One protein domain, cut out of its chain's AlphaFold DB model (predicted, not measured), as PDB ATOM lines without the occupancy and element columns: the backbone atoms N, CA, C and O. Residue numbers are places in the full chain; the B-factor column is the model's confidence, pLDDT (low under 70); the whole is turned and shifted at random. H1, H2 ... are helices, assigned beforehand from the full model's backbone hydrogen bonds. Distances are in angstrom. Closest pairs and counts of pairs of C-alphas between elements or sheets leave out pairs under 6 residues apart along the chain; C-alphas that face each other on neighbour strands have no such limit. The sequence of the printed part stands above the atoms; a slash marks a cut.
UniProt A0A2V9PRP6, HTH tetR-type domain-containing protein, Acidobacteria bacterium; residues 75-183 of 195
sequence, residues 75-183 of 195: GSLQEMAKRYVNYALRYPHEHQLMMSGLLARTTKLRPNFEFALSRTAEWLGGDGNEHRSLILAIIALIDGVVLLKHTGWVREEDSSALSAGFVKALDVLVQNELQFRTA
ATOM      1  N   GLY A  75     -37.348  12.605  -6.998       98.06
ATOM      2  CA  GLY A  75     -38.264  11.470  -7.141       98.06
ATOM      3  C   GLY A  75     -39.577  11.794  -7.858       98.06
ATOM      4  O   GLY A  75     -40.362  10.886  -8.101       98.06
ATOM      5  N   SER A  76     -39.829  13.064  -8.187       98.38
ATOM      6  CA  SER A  76     -41.022  13.500  -8.922       98.38
ATOM      7  C   SER A  76     -40.795  14.807  -9.684       98.38
ATOM      8  O   SER A  76     -39.853  15.560  -9.401       98.38
ATOM      9  N   LEU A  77     -41.695  15.112 -10.624       98.19
ATOM     10  CA  LEU A  77     -41.659  16.352 -11.402       98.19
ATOM     11  C   LEU A  77     -41.879  17.580 -10.509       98.19
ATOM     12  O   LEU A  77     -41.190  18.588 -10.662       98.19
ATOM     13  N   GLN A  78     -42.768  17.485  -9.518       98.44
ATOM     14  CA  GLN A  78     -42.997  18.553  -8.548       98.44
ATOM     15  C   GLN A  78     -41.741  18.833  -7.716       98.44
ATOM     16  O   GLN A  78     -41.406  19.996  -7.489       98.44
ATOM     17  N   GLU A  79     -41.028  17.795  -7.263       98.44
ATOM     18  CA  GLU A  79     -39.768  17.981  -6.538       98.44
ATOM     19  C   GLU A  79     -38.707  18.623  -7.442       98.44
ATOM     20  O   GLU A  79     -38.040  19.574  -7.028       98.44
ATOM     21  N   MET A  80     -38.597  18.156  -8.689       98.44
ATOM     22  CA  MET A  80     -37.663  18.706  -9.670       98.44
ATOM     23  C   MET A  80     -37.931  20.198  -9.930       98.44
ATOM     24  O   MET A  80     -37.003  21.007  -9.875       98.44
ATOM     25  N   ALA A  81     -39.193  20.584 -10.139       98.31
ATOM     26  CA  ALA A  81     -39.599  21.970 -10.361       98.31
ATOM     27  C   ALA A  81     -39.330  22.862  -9.137       98.31
ATOM     28  O   ALA A  81     -38.747  23.940  -9.273       98.31
ATOM     29  N   LYS A  82     -39.668  22.392  -7.926       98.25
ATOM     30  CA  LYS A  82     -39.366  23.090  -6.658       98.25
ATOM     31  C   LYS A  82     -37.860  23.290  -6.471       98.25
ATOM     32  O   LYS A  82     -37.410  24.360  -6.060       98.25
ATOM     33  N   ARG A  83     -37.055  22.277  -6.793       98.25
ATOM     34  CA  ARG A  83     -35.597  22.364  -6.692       98.25
ATOM     35  C   ARG A  83     -35.016  23.343  -7.712       98.25
ATOM     36  O   ARG A  83     -34.145  24.134  -7.353       98.25
ATOM     37  N   TYR A  84     -35.522  23.339  -8.945       97.75
ATOM     38  CA  TYR A  84     -35.070  24.266  -9.979       97.75
ATOM     39  C   TYR A  84     -35.453  25.724  -9.676       97.75
ATOM     40  O   TYR A  84     -34.586  26.588  -9.778       97.75
ATOM     41  N   VAL A  85     -36.683  26.021  -9.224       97.56
ATOM     42  CA  VAL A  85     -37.058  27.408  -8.864       97.56
ATOM     43  C   VAL A  85     -36.207  27.944  -7.709       97.56
ATOM     44  O   VAL A  85     -35.759  29.086  -7.756       97.56
ATOM     45  N   ASN A  86     -35.885  27.112  -6.712       96.88
ATOM     46  CA  ASN A  86     -34.996  27.507  -5.616       96.88
ATOM     47  C   ASN A  86     -33.579  27.827  -6.112       96.88
ATOM     48  O   ASN A  86     -32.977  28.810  -5.678       96.88
ATOM     49  N   TYR A  87     -33.052  27.027  -7.044       97.06
ATOM     50  CA  TYR A  87     -31.789  27.329  -7.716       97.06
ATOM     51  C   TYR A  87     -31.870  28.661  -8.477       97.06
ATOM     52  O   TYR A  87     -30.990  29.508  -8.323       97.06
ATOM     53  N   ALA A  88     -32.932  28.867  -9.257       96.19
ATOM     54  CA  ALA A  88     -33.110  30.047 -10.094       96.19
ATOM     55  C   ALA A  88     -33.208  31.342  -9.276       96.19
ATOM     56  O   ALA A  88     -32.586  32.343  -9.627       96.19
ATOM     57  N   LEU A  89     -33.923  31.302  -8.147       95.00
ATOM     58  CA  LEU A  89     -34.022  32.420  -7.207       95.00
ATOM     59  C   LEU A  89     -32.694  32.709  -6.498       95.00
ATOM     60  O   LEU A  89     -32.374  33.868  -6.242       95.00
ATOM     61  N   ARG A  90     -31.903  31.673  -6.193       94.56
ATOM     62  CA  ARG A  90     -30.592  31.827  -5.547       94.56
ATOM     63  C   ARG A  90     -29.517  32.351  -6.502       94.56
ATOM     64  O   ARG A  90     -28.625  33.076  -6.068       94.56
ATOM     65  N   TYR A  91     -29.592  31.984  -7.779       93.75
ATOM     66  CA  TYR A  91     -28.593  32.311  -8.797       93.75
ATOM     67  C   TYR A  91     -29.232  32.979 -10.032       93.75
ATOM     68  O   TYR A  91     -29.160  32.434 -11.141       93.75
ATOM     69  N   PRO A  92     -29.822  34.183  -9.884       91.12
ATOM     70  CA  PRO A  92     -30.640  34.808 -10.927       91.12
ATOM     71  C   PRO A  92     -29.865  35.094 -12.217       91.12
ATOM     72  O   PRO A  92     -30.394  34.891 -13.303       91.12
ATOM     73  N   HIS A  93     -28.590  35.491 -12.137       91.44
ATOM     74  CA  HIS A  93     -27.774  35.706 -13.338       91.44
ATOM     75  C   HIS A  93     -27.448  34.400 -14.076       91.44
ATOM     76  O   HIS A  93     -27.407  34.393 -15.306       91.44
ATOM     77  N   GLU A  94     -27.225  33.289 -13.368       92.50
ATOM     78  CA  GLU A  94     -26.978  31.986 -14.008       92.50
ATOM     79  C   GLU A  94     -28.229  31.510 -14.739       92.50
ATOM     80  O   GLU A  94     -28.165  31.131 -15.907       92.50
ATOM     81  N   HIS A  95     -29.374  31.607 -14.063       92.50
ATOM     82  CA  HIS A  95     -30.678  31.333 -14.641       92.50
ATOM     83  C   HIS A  95     -30.958  32.213 -15.868       92.50
ATOM     84  O   HIS A  95     -31.274  31.694 -16.936       92.50
ATOM     85  N   GLN A  96     -30.747  33.529 -15.752       90.06
ATOM     86  CA  GLN A  96     -30.896  34.481 -16.852       90.06
ATOM     87  C   GLN A  96     -30.049  34.080 -18.061       90.06
ATOM     88  O   GLN A  96     -30.545  34.101 -19.182       90.06
ATOM     89  N   LEU A  97     -28.784  33.691 -17.860       88.88
ATOM     90  CA  LEU A  97     -27.936  33.242 -18.964       88.88
ATOM     91  C   LEU A  97     -28.484  31.972 -19.613       88.88
ATOM     92  O   LEU A  97     -28.550  31.908 -20.839       88.88
ATOM     93  N   MET A  98     -28.896  30.989 -18.809       88.38
ATOM     94  CA  MET A  98     -29.453  29.740 -19.328       88.38
ATOM     95  C   MET A  98     -30.757  29.952 -20.109       88.38
ATOM     96  O   MET A  98     -30.981  29.271 -21.104       88.38
ATOM     97  N   MET A  99     -31.600  30.898 -19.701       85.88
ATOM     98  CA  MET A  99     -32.867  31.193 -20.382       85.88
ATOM     99  C   MET A  99     -32.732  32.258 -21.483       85.88
ATOM    100  O   MET A  99     -33.682  32.534 -22.212       85.88
ATOM    101  N   SER A 100     -31.558  32.874 -21.639       81.06
ATOM    102  CA  SER A 100     -31.365  33.959 -22.605       81.06
ATOM    103  C   SER A 100     -31.305  33.476 -24.057       81.06
ATOM    104  O   SER A 100     -30.787  32.402 -24.375       81.06
ATOM    105  N   GLY A 101     -31.681  34.366 -24.981       69.56
ATOM    106  CA  GLY A 101     -31.452  34.165 -26.416       69.56
ATOM    107  C   GLY A 101     -29.970  33.986 -26.782       69.56
ATOM    108  O   GLY A 101     -29.658  33.428 -27.829       69.56
ATOM    109  N   LEU A 102     -29.038  34.403 -25.916       66.44
ATOM    110  CA  LEU A 102     -27.606  34.158 -26.091       66.44
ATOM    111  C   LEU A 102     -27.275  32.660 -26.021       66.44
ATOM    112  O   LEU A 102     -26.463  32.187 -26.816       66.44
ATOM    113  N   LEU A 103     -27.948  31.896 -25.155       68.00
ATOM    114  CA  LEU A 103     -27.850  30.435 -25.148       68.00
ATOM    115  C   LEU A 103     -28.482  29.840 -26.412       68.00
ATOM    116  O   LEU A 103     -27.858  29.016 -27.078       68.00
ATOM    117  N   ALA A 104     -29.668  30.316 -26.799       69.62
ATOM    118  CA  ALA A 104     -30.363  29.829 -27.993       69.62
ATOM    119  C   ALA A 104     -29.559  30.038 -29.294       69.62
ATOM    120  O   ALA A 104     -29.609  29.205 -30.197       69.62
ATOM    121  N   ARG A 105     -28.771  31.120 -29.389       67.19
ATOM    122  CA  ARG A 105     -27.857  31.373 -30.522       67.19
ATOM    123  C   ARG A 105     -26.623  30.476 -30.525       67.19
ATOM    124  O   ARG A 105     -25.988  30.317 -31.562       67.19
ATOM    125  N   THR A 106     -26.244  29.942 -29.371       65.69
ATOM    126  CA  THR A 106     -24.954  29.276 -29.182       65.69
ATOM    127  C   THR A 106     -25.061  27.756 -29.088       65.69
ATOM    128  O   THR A 106     -24.074  27.067 -29.346       65.69
ATOM    129  N   THR A 107     -26.240  27.209 -28.786       69.19
ATOM    130  CA  THR A 107     -26.515  25.772 -28.865       69.19
ATOM    131  C   THR A 107     -28.002  25.493 -29.088       69.19
ATOM    132  O   THR A 107     -28.864  26.141 -28.502       69.19
ATOM    133  N   LYS A 108     -28.307  24.485 -29.915       73.50
ATOM    134  CA  LYS A 108     -29.668  23.931 -30.048       73.50
ATOM    135  C   LYS A 108     -29.978  22.877 -28.979       73.50
ATOM    136  O   LYS A 108     -31.135  22.506 -28.796       73.50
ATOM    137  N   LEU A 109     -28.952  22.364 -28.299       78.56
ATOM    138  CA  LEU A 109     -29.106  21.309 -27.305       78.56
ATOM    139  C   LEU A 109     -29.644  21.888 -25.997       78.56
ATOM    140  O   LEU A 109     -29.115  22.867 -25.471       78.56
ATOM    141  N   ARG A 110     -30.661  21.227 -25.441       86.25
ATOM    142  CA  ARG A 110     -31.258  21.561 -24.142       86.25
ATOM    143  C   ARG A 110     -31.188  20.336 -23.220       86.25
ATOM    144  O   ARG A 110     -32.222  19.755 -22.911       86.25
ATOM    145  N   PRO A 111     -29.990  19.902 -22.790       90.00
ATOM    146  CA  PRO A 111     -29.820  18.622 -22.098       90.00
ATOM    147  C   PRO A 111     -30.646  18.517 -20.812       90.00
ATOM    148  O   PRO A 111     -31.216  17.467 -20.549       90.00
ATOM    149  N   ASN A 112     -30.783  19.603 -20.044       92.56
ATOM    150  CA  ASN A 112     -31.607  19.600 -18.830       92.56
ATOM    151  C   ASN A 112     -33.109  19.526 -19.137       92.56
ATOM    152  O   ASN A 112     -33.856  18.950 -18.355       92.56
ATOM    153  N   PHE A 113     -33.540  20.081 -20.271       93.88
ATOM    154  CA  PHE A 113     -34.922  19.980 -20.736       93.88
ATOM    155  C   PHE A 113     -35.230  18.554 -21.195       93.88
ATOM    156  O   PHE A 113     -36.185  17.957 -20.719       93.88
ATOM    157  N   GLU A 114     -34.379  17.970 -22.043       94.56
ATOM    158  CA  GLU A 114     -34.546  16.580 -22.490       94.56
ATOM    159  C   GLU A 114     -34.429  15.591 -21.311       94.56
ATOM    160  O   GLU A 114     -35.180  14.621 -21.236       94.56
ATOM    161  N   PHE A 115     -33.571  15.876 -20.323       95.75
ATOM    162  CA  PHE A 115     -33.523  15.132 -19.062       95.75
ATOM    163  C   PHE A 115     -34.845  15.219 -18.284       95.75
ATOM    164  O   PHE A 115     -35.341  14.197 -17.815       95.75
ATOM    165  N   ALA A 116     -35.436  16.412 -18.165       97.12
ATOM    166  CA  ALA A 116     -36.725  16.588 -17.500       97.12
ATOM    167  C   ALA A 116     -37.849  15.830 -18.224       97.12
ATOM    168  O   ALA A 116     -38.662  15.192 -17.558       97.12
ATOM    169  N   LEU A 117     -37.867  15.827 -19.565       97.25
ATOM    170  CA  LEU A 117     -38.826  15.041 -20.351       97.25
ATOM    171  C   LEU A 117     -38.679  13.537 -20.086       97.25
ATOM    172  O   LEU A 117     -39.671  12.878 -19.792       97.25
ATOM    173  N   SER A 118     -37.447  13.009 -20.117       97.38
ATOM    174  CA  SER A 118     -37.170  11.593 -19.822       97.38
ATOM    175  C   SER A 118     -37.664  11.197 -18.432       97.38
ATOM    176  O   SER A 118     -38.403  10.230 -18.283       97.38
ATOM    177  N   ARG A 119     -37.313  11.978 -17.404       98.06
ATOM    178  CA  ARG A 119     -37.726  11.700 -16.020       98.06
ATOM    179  C   ARG A 119     -39.234  11.810 -15.831       98.06
ATOM    180  O   ARG A 119     -39.814  11.054 -15.065       98.06
ATOM    181  N   THR A 120     -39.877  12.727 -16.546       98.00
ATOM    182  CA  THR A 120     -41.335  12.876 -16.496       98.00
ATOM    183  C   THR A 120     -42.037  11.669 -17.100       98.00
ATOM    184  O   THR A 120     -42.963  11.156 -16.482       98.00
ATOM    185  N   ALA A 121     -41.549  11.157 -18.233       97.50
ATOM    186  CA  ALA A 121     -42.044   9.910 -18.809       97.50
ATOM    187  C   ALA A 121     -41.838   8.712 -17.860       97.50
ATOM    188  O   ALA A 121     -42.727   7.878 -17.726       97.50
ATOM    189  N   GLU A 122     -40.717   8.652 -17.132       97.69
ATOM    190  CA  GLU A 122     -40.488   7.617 -16.108       97.69
ATOM    191  C   GLU A 122     -41.507   7.681 -14.954       97.69
ATOM    192  O   GLU A 122     -41.899   6.642 -14.428       97.69
ATOM    193  N   TRP A 123     -41.941   8.879 -14.550       97.94
ATOM    194  CA  TRP A 123     -42.870   9.058 -13.426       97.94
ATOM    195  C   TRP A 123     -44.346   8.993 -13.801       97.94
ATOM    196  O   TRP A 123     -45.151   8.516 -13.005       97.94
ATOM    197  N   LEU A 124     -44.706   9.508 -14.974       96.69
ATOM    198  CA  LEU A 124     -46.094   9.669 -15.417       96.69
ATOM    199  C   LEU A 124     -46.464   8.686 -16.542       96.69
ATOM    200  O   LEU A 124     -47.611   8.639 -16.977       96.69
ATOM    201  N   GLY A 125     -45.508   7.889 -17.029       95.69
ATOM    202  CA  GLY A 125     -45.677   7.014 -18.188       95.69
ATOM    203  C   GLY A 125     -45.696   7.776 -19.518       95.69
ATOM    204  O   GLY A 125     -45.687   9.007 -19.555       95.69
ATOM    205  N   GLY A 126     -45.779   7.039 -20.627       93.19
ATOM    206  CA  GLY A 126     -45.700   7.600 -21.984       93.19
ATOM    207  C   GLY A 126     -44.268   7.848 -22.453       93.19
ATOM    208  O   GLY A 126     -43.326   7.248 -21.932       93.19
ATOM    209  N   ASP A 127     -44.107   8.733 -23.434       93.38
ATOM    210  CA  ASP A 127     -42.802   9.177 -23.926       93.38
ATOM    211  C   ASP A 127     -42.509  10.651 -23.597       93.38
ATOM    212  O   ASP A 127     -43.379  11.439 -23.231       93.38
ATOM    213  N   GLY A 128     -41.237  11.045 -23.704       91.94
ATOM    214  CA  GLY A 128     -40.818  12.406 -23.371       91.94
ATOM    215  C   GLY A 128     -41.425  13.494 -24.269       91.94
ATOM    216  O   GLY A 128     -41.565  14.628 -23.819       91.94
ATOM    217  N   ASN A 129     -41.792  13.199 -25.520       91.94
ATOM    218  CA  ASN A 129     -42.416  14.182 -26.409       91.94
ATOM    219  C   ASN A 129     -43.837  14.534 -25.967       91.94
ATOM    220  O   ASN A 129     -44.199  15.709 -26.050       91.94
ATOM    221  N   GLU A 130     -44.601  13.565 -25.461       93.94
ATOM    222  CA  GLU A 130     -45.962  13.783 -24.949       93.94
ATOM    223  C   GLU A 130     -45.995  14.782 -23.779       93.94
ATOM    224  O   GLU A 130     -46.970  15.506 -23.590       93.94
ATOM    225  N   HIS A 131     -44.891  14.889 -23.033       95.94
ATOM    226  CA  HIS A 131     -44.762  15.769 -21.866       95.94
ATOM    227  C   HIS A 131     -44.234  17.174 -22.178       95.94
ATOM    228  O   HIS A 131     -44.100  17.998 -21.269       95.94
ATOM    229  N   ARG A 132     -43.924  17.499 -23.444       95.19
ATOM    230  CA  ARG A 132     -43.306  18.793 -23.802       95.19
ATOM    231  C   ARG A 132     -44.147  19.989 -23.365       95.19
ATOM    232  O   ARG A 132     -43.594  20.925 -22.788       95.19
ATOM    233  N   SER A 133     -45.454  19.952 -23.612       95.56
ATOM    234  CA  SER A 133     -46.373  21.039 -23.255       95.56
ATOM    235  C   SER A 133     -46.435  21.258 -21.743       95.56
ATOM    236  O   SER A 133     -46.339  22.395 -21.284       95.56
ATOM    237  N   LEU A 134     -46.499  20.174 -20.961       97.06
ATOM    238  CA  LEU A 134     -46.489  20.236 -19.499       97.06
ATOM    239  C   LEU A 134     -45.186  20.849 -18.968       97.06
ATOM    240  O   LEU A 134     -45.218  21.759 -18.140       97.06
ATOM    241  N   ILE A 135     -44.032  20.389 -19.461       97.06
ATOM    242  CA  ILE A 135     -42.734  20.918 -19.022       97.06
ATOM    243  C   ILE A 135     -42.583  22.393 -19.391       97.06
ATOM    244  O   ILE A 135     -42.097  23.170 -18.572       97.06
ATOM    245  N   LEU A 136     -43.014  22.807 -20.583       95.69
ATOM    246  CA  LEU A 136     -42.974  24.217 -20.979       95.69
ATOM    247  C   LEU A 136     -43.894  25.085 -20.113       95.69
ATOM    248  O   LEU A 136     -43.482  26.174 -19.720       95.69
ATOM    249  N   ALA A 137     -45.085  24.600 -19.749       97.69
ATOM    250  CA  ALA A 137     -45.978  25.301 -18.826       97.69
ATOM    251  C   ALA A 137     -45.347  25.466 -17.432       97.69
ATOM    252  O   ALA A 137     -45.400  26.546 -16.842       97.69
ATOM    253  N   ILE A 138     -44.687  24.421 -16.923       98.06
ATOM    254  CA  ILE A 138     -43.958  24.474 -15.651       98.06
ATOM    255  C   ILE A 138     -42.776  25.447 -15.730       98.06
ATOM    256  O   ILE A 138     -42.570  26.221 -14.798       98.06
ATOM    257  N   ILE A 139     -42.015  25.450 -16.829       96.31
ATOM    258  CA  ILE A 139     -40.918  26.405 -17.037       96.31
ATOM    259  C   ILE A 139     -41.456  27.837 -17.044       96.31
ATOM    260  O   ILE A 139     -40.953  28.658 -16.286       96.31
ATOM    261  N   ALA A 140     -42.530  28.114 -17.790       96.81
ATOM    262  CA  ALA A 140     -43.163  29.432 -17.814       96.81
ATOM    263  C   ALA A 140     -43.622  29.883 -16.416       96.81
ATOM    264  O   ALA A 140     -43.431  31.039 -16.037       96.81
ATOM    265  N   LEU A 141     -44.175  28.964 -15.618       97.81
ATOM    266  CA  LEU A 141     -44.554  29.232 -14.232       97.81
ATOM    267  C   LEU A 141     -43.331  29.562 -13.354       97.81
ATOM    268  O   LEU A 141     -43.377  30.509 -12.569       97.81
ATOM    269  N   ILE A 142     -42.236  28.808 -13.489       97.38
ATOM    270  CA  ILE A 142     -40.980  29.072 -12.772       97.38
ATOM    271  C   ILE A 142     -40.415  30.437 -13.167       97.38
ATOM    272  O   ILE A 142     -40.102  31.239 -12.288       97.38
ATOM    273  N   ASP A 143     -40.306  30.710 -14.466       95.62
ATOM    274  CA  ASP A 143     -39.806  31.976 -14.997       95.62
ATOM    275  C   ASP A 143     -40.648  33.155 -14.503       95.62
ATOM    276  O   ASP A 143     -40.091  34.182 -14.120       95.62
ATOM    277  N   GLY A 144     -41.972  32.992 -14.416       96.06
ATOM    278  CA  GLY A 144     -42.870  33.972 -13.809       96.06
ATOM    279  C   GLY A 144     -42.523  34.253 -12.346       96.06
ATOM    280  O   GLY A 144     -42.336  35.408 -11.968       96.06
ATOM    281  N   VAL A 145     -42.352  33.217 -11.518       96.81
ATOM    282  CA  VAL A 145     -41.949  33.383 -10.108       96.81
ATOM    283  C   VAL A 145     -40.595  34.089  -9.988       96.81
ATOM    284  O   VAL A 145     -40.442  35.003  -9.173       96.81
ATOM    285  N   VAL A 146     -39.613  33.675 -10.792       95.69
ATOM    286  CA  VAL A 146     -38.258  34.245 -10.786       95.69
ATOM    287  C   VAL A 146     -38.300  35.703 -11.223       95.69
ATOM    288  O   VAL A 146     -37.727  36.543 -10.533       95.69
ATOM    289  N   LEU A 147     -39.003  36.020 -12.311       94.81
ATOM    290  CA  LEU A 147     -39.178  37.382 -12.805       94.81
ATOM    291  C   LEU A 147     -39.782  38.275 -11.721       94.81
ATOM    292  O   LEU A 147     -39.176  39.279 -11.360       94.81
ATOM    293  N   LEU A 148     -40.938  37.889 -11.175       96.12
ATOM    294  CA  LEU A 148     -41.678  38.699 -10.207       96.12
ATOM    295  C   LEU A 148     -40.864  38.959  -8.927       96.12
ATOM    296  O   LEU A 148     -40.887  40.070  -8.394       96.12
ATOM    297  N   LYS A 149     -40.100  37.966  -8.449       94.44
ATOM    298  CA  LYS A 149     -39.188  38.151  -7.309       94.44
ATOM    299  C   LYS A 149     -37.962  38.989  -7.672       94.44
ATOM    300  O   LYS A 149     -37.552  39.831  -6.881       94.44
ATOM    301  N   HIS A 150     -37.369  38.777  -8.845       90.62
ATOM    302  CA  HIS A 150     -36.149  39.471  -9.256       90.62
ATOM    303  C   HIS A 150     -36.377  40.961  -9.532       90.62
ATOM    304  O   HIS A 150     -35.506  41.774  -9.233       90.62
ATOM    305  N   THR A 151     -37.541  41.333 -10.070       92.75
ATOM    306  CA  THR A 151     -37.899  42.739 -10.310       92.75
ATOM    307  C   THR A 151     -38.336  43.481  -9.048       92.75
ATOM    308  O   THR A 151     -38.528  44.694  -9.104       92.75
ATOM    309  N   GLY A 152     -38.508  42.782  -7.919       93.94
ATOM    310  CA  GLY A 152     -39.055  43.357  -6.690       93.94
ATOM    311  C   GLY A 152     -40.551  43.671  -6.770       93.94
ATOM    312  O   GLY A 152     -41.054  44.421  -5.939       93.94
ATOM    313  N   TRP A 153     -41.266  43.128  -7.763       96.75
ATOM    314  CA  TRP A 153     -42.709  43.338  -7.908       96.75
ATOM    315  C   TRP A 153     -43.503  42.681  -6.770       96.75
ATOM    316  O   TRP A 153     -44.512  43.217  -6.323       96.75
ATOM    317  N   VAL A 154     -43.029  41.528  -6.286       96.25
ATOM    318  CA  VAL A 154     -43.633  40.791  -5.165       96.25
ATOM    319  C   VAL A 154     -43.225  41.453  -3.859       96.25
ATOM    320  O   VAL A 154     -42.036  41.486  -3.534       96.25
ATOM    321  N   ARG A 155     -44.207  41.936  -3.099       95.88
ATOM    322  CA  ARG A 155     -43.979  42.497  -1.766       95.88
ATOM    323  C   ARG A 155     -43.690  41.403  -0.744       95.88
ATOM    324  O   ARG A 155     -43.949  40.221  -0.982       95.88
ATOM    325  N   GLU A 156     -43.134  41.789   0.400       93.88
ATOM    326  CA  GLU A 156     -42.768  40.838   1.452       93.88
ATOM    327  C   GLU A 156     -44.000  40.087   1.980       93.88
ATOM    328  O   GLU A 156     -43.950  38.860   2.103       93.88
ATOM    329  N   GLU A 157     -45.128  40.784   2.166       96.44
ATOM    330  CA  GLU A 157     -46.398  40.192   2.599       96.44
ATOM    331  C   GLU A 157     -46.954  39.138   1.620       96.44
ATOM    332  O   GLU A 157     -47.567  38.157   2.046       96.44
ATOM    333  N   ASP A 158     -46.666  39.276   0.322       97.50
ATOM    334  CA  ASP A 158     -47.163  38.389  -0.737       97.50
ATOM    335  C   ASP A 158     -46.222  37.210  -1.024       97.50
ATOM    336  O   ASP A 158     -46.588  36.266  -1.733       97.50
ATOM    337  N   SER A 159     -44.999  37.218  -0.481       93.94
ATOM    338  CA  SER A 159     -43.980  36.207  -0.796       93.94
ATOM    339  C   SER A 159     -44.439  34.789  -0.444       93.94
ATOM    340  O   SER A 159     -44.242  33.858  -1.231       93.94
ATOM    341  N   SER A 160     -45.086  34.620   0.712       95.69
ATOM    342  CA  SER A 160     -45.631  33.327   1.148       95.69
ATOM    343  C   SER A 160     -46.787  32.867   0.258       95.69
ATOM    344  O   SER A 160     -46.850  31.691  -0.105       95.69
ATOM    345  N   ALA A 161     -47.665  33.792  -0.144       97.94
ATOM    346  CA  ALA A 161     -48.782  33.499  -1.036       97.94
ATOM    347  C   ALA A 161     -48.294  33.080  -2.433       97.94
ATOM    348  O   ALA A 161     -48.780  32.089  -2.975       97.94
ATOM    349  N   LEU A 162     -47.274  33.755  -2.979       97.62
ATOM    350  CA  LEU A 162     -46.648  33.375  -4.248       97.62
ATOM    351  C   LEU A 162     -46.051  31.963  -4.185       97.62
ATOM    352  O   LEU A 162     -46.265  31.161  -5.093       97.62
ATOM    353  N   SER A 163     -45.320  31.640  -3.116       95.62
ATOM    354  CA  SER A 163     -44.747  30.303  -2.935       95.62
ATOM    355  C   SER A 163     -45.824  29.223  -2.801       95.62
ATOM    356  O   SER A 163     -45.714  28.178  -3.441       95.62
ATOM    357  N   ALA A 164     -46.882  29.471  -2.024       97.44
ATOM    358  CA  ALA A 164     -48.004  28.543  -1.894       97.44
ATOM    359  C   ALA A 164     -48.741  28.349  -3.231       97.44
ATOM    360  O   ALA A 164     -49.021  27.216  -3.624       97.44
ATOM    361  N   GLY A 165     -48.987  29.443  -3.959       98.25
ATOM    362  CA  GLY A 165     -49.607  29.434  -5.281       98.25
ATOM    363  C   GLY A 165     -48.785  28.655  -6.306       98.25
ATOM    364  O   GLY A 165     -49.339  27.818  -7.011       98.25
ATOM    365  N   PHE A 166     -47.463  28.844  -6.331       98.25
ATOM    366  CA  PHE A 166     -46.555  28.068  -7.179       98.25
ATOM    367  C   PHE A 166     -46.666  26.562  -6.911       98.25
ATOM    368  O   PHE A 166     -46.850  25.782  -7.843       98.25
ATOM    369  N   VAL A 167     -46.593  26.144  -5.641       98.19
ATOM    370  CA  VAL A 167     -46.700  24.723  -5.275       98.19
ATOM    371  C   VAL A 167     -48.059  24.157  -5.677       98.19
ATOM    372  O   VAL A 167     -48.115  23.091  -6.285       98.19
ATOM    373  N   LYS A 168     -49.146  24.884  -5.397       98.38
ATOM    374  CA  LYS A 168     -50.495  24.442  -5.750       98.38
ATOM    375  C   LYS A 168     -50.687  24.343  -7.264       98.38
ATOM    376  O   LYS A 168     -51.285  23.378  -7.730       98.38
ATOM    377  N   ALA A 169     -50.171  25.307  -8.022       98.38
ATOM    378  CA  ALA A 169     -50.220  25.295  -9.478       98.38
ATOM    379  C   ALA A 169     -49.439  24.105 -10.055       98.38
ATOM    380  O   ALA A 169     -49.958  23.426 -10.935       98.38
ATOM    381  N   LEU A 170     -48.251  23.789  -9.525       97.88
ATOM    382  CA  LEU A 170     -47.514  22.582  -9.917       97.88
ATOM    383  C   LEU A 170     -48.333  21.307  -9.695       97.88
ATOM    384  O   LEU A 170     -48.383  20.460 -10.582       97.88
ATOM    385  N   ASP A 171     -48.982  21.174  -8.535       98.00
ATOM    386  CA  ASP A 171     -49.804  20.000  -8.240       98.00
ATOM    387  C   ASP A 171     -50.966  19.874  -9.235       98.00
ATOM    388  O   ASP A 171     -51.198  18.790  -9.764       98.00
ATOM    389  N   VAL A 172     -51.648  20.982  -9.549       98.31
ATOM    390  CA  VAL A 172     -52.737  21.010 -10.539       98.31
ATOM    391  C   VAL A 172     -52.231  20.640 -11.933       98.31
ATOM    392  O   VAL A 172     -52.852  19.811 -12.595       98.31
ATOM    393  N   LEU A 173     -51.105  21.206 -12.378       97.56
ATOM    394  CA  LEU A 173     -50.529  20.914 -13.694       97.56
ATOM    395  C   LEU A 173     -50.180  19.427 -13.836       97.56
ATOM    396  O   LEU A 173     -50.548  18.807 -14.830       97.56
ATOM    397  N   VAL A 174     -49.525  18.837 -12.831       97.31
ATOM    398  CA  VAL A 174     -49.136  17.418 -12.866       97.31
ATOM    399  C   VAL A 174     -50.346  16.488 -12.737       97.31
ATOM    400  O   VAL A 174     -50.399  15.467 -13.411       97.31
ATOM    401  N   GLN A 175     -51.353  16.830 -11.927       96.94
ATOM    402  CA  GLN A 175     -52.592  16.040 -11.827       96.94
ATOM    403  C   GLN A 175     -53.398  16.025 -13.133       96.94
ATOM    404  O   GLN A 175     -54.139  15.078 -13.381       96.94
ATOM    405  N   ASN A 176     -53.256  17.060 -13.964       96.31
ATOM    406  CA  ASN A 176     -53.956  17.196 -15.241       96.31
ATOM    407  C   ASN A 176     -53.044  16.906 -16.445       96.31
ATOM    408  O   ASN A 176     -53.363  17.301 -17.564       96.31
ATOM    409  N   GLU A 177     -51.927  16.205 -16.236       95.50
ATOM    410  CA  GLU A 177     -50.897  15.956 -17.254       95.50
ATOM    411  C   GLU A 177     -51.452  15.363 -18.564       95.50
ATOM    412  O   GLU A 177     -51.065  15.795 -19.648       95.50
ATOM    413  N   LEU A 178     -52.453  14.478 -18.486       93.06
ATOM    414  CA  LEU A 178     -53.071  13.865 -19.666       93.06
ATOM    415  C   LEU A 178     -53.685  14.902 -20.617       93.06
ATOM    416  O   LEU A 178     -53.605  14.741 -21.832       93.06
ATOM    417  N   GLN A 179     -54.240  15.995 -20.081       91.81
ATOM    418  CA  GLN A 179     -54.805  17.077 -20.893       91.81
ATOM    419  C   GLN A 179     -53.716  17.809 -21.686       91.81
ATOM    420  O   GLN A 179     -53.977  18.288 -22.786       91.81
ATOM    421  N   PHE A 180     -52.484  17.853 -21.166       90.31
ATOM    422  CA  PHE A 180     -51.332  18.420 -21.869       90.31
ATOM    423  C   PHE A 180     -50.809  17.502 -22.977       90.31
ATOM    424  O   PHE A 180     -50.277  18.020 -23.958       90.31
ATOM    425  N   ARG A 181     -50.984  16.176 -22.860       85.00
ATOM    426  CA  ARG A 181     -50.618  15.218 -23.922       85.00
ATOM    427  C   ARG A 181     -51.552  15.309 -25.123       85.00
ATOM    428  O   ARG A 181     -51.116  15.213 -26.264       85.00
ATOM    429  N   THR A 182     -52.847  15.479 -24.858       72.75
ATOM    430  CA  THR A 182     -53.902  15.477 -25.883       72.75
ATOM    431  C   THR A 182     -54.193  16.852 -26.466       72.75
ATOM    432  O   THR A 182     -54.951  16.947 -27.432       72.75
ATOM    433  N   ALA A 183     -53.631  17.917 -25.889       62.91
ATOM    434  CA  ALA A 183     -53.738  19.271 -26.413       62.91
ATOM    435  C   ALA A 183     -52.996  19.373 -27.757       62.91
ATOM    436  O   ALA A 183     -51.837  19.779 -27.832       62.91
TER     437      ALA A 183
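AT A GLANCE: This is residues 75 to 183 of the 195 residues of the protein "HTH tetR-type domain-containing protein" of Acidobacteria bacterium (UniProt A0A2V9PRP6). Three helices, H1, H5 and H6, form a small bundle, in which the hairpin of H5 and H6 runs back on itself and H1 packs on both. At the end of the bundle where H1 and H5 begin and H6 ends, H4 packs on the first residue of H1, and the short H7 packs on H5; from the last residues of H1 the chain arches through H2 and H3 back to H4, and residues 100 to 109 stick out. The printed part has 109 residues with seven named helices, H1 to H7 in that order, and no named strand, and its class is all helix. It is compact, with a radius of gyration of the C-alphas of 14.4 A and spans of 41 by 35 by 25 A.

HOW THE PARTS SIT: H1 is residues 77 to 90. H2, residues 92 to 99, is close to H1 but not clearly touching it, with the C-alphas of Ala 88 and His 95 the closest at 5.3 A. H3, residues 101 to 106, is apart from H1. H4, residues 111 to 124, touches H1 at residue 77 alone, where the closest C-alphas, Leu 77 and Thr 120, are 6.2 A apart. H5, residues 132 to 150, is the hub and touches four other helices. H5 and H1 run the same way at a shallow tilt of 29 degrees, and their closest C-alphas, Val 85 and Ile 142, are 5.8 A apart. H4 and H5 only just touch, with 3 pairs of C-alphas within 8 A, the closest being Leu 117 and Arg 132 at 6.8 A. H6, residues 159 to 175, forms a helical hairpin with H5, opposite ways at 1 degrees, the closest C-alphas being Ile 138 and Leu 170 at 7.0 A. H6 touches H1 with residues 167 to 174 alone, closest at Gln 78 and Leu 170, whose C-alphas are 6.2 A apart. H7, residues 177 to 182, touches H5 at its residues 133 to 134 alone, with the C-alphas of Leu 134 and Phe 180 closest at 5.7 A. In H1 to H7 every O i to N i+4 pair is within hydrogen-bond range.

IN THESE COORDINATES: H1 begins at C-alpha 77, (-41.659, 16.352, -11.402), and is 19.9 A long; H4 is 19.7 A long. H5 is 26.3 A long, from C-alpha 132 at (-43.306, 18.793, -23.802). H6 is 24.5 A long and ends at C-alpha 175, (-52.592, 16.040, -11.827). H2, H3 and H7 are 10.4 A, 8.6 A and 9.1 A long.

THE WHOLE: The two C-alphas farthest apart are those of Asp 127 and Glu 157, at 41.0 A. The printed part has no cut and no long link. The mean pLDDT of the printed part is 92.7, and residues 101 to 107 and residue 183 are under 70.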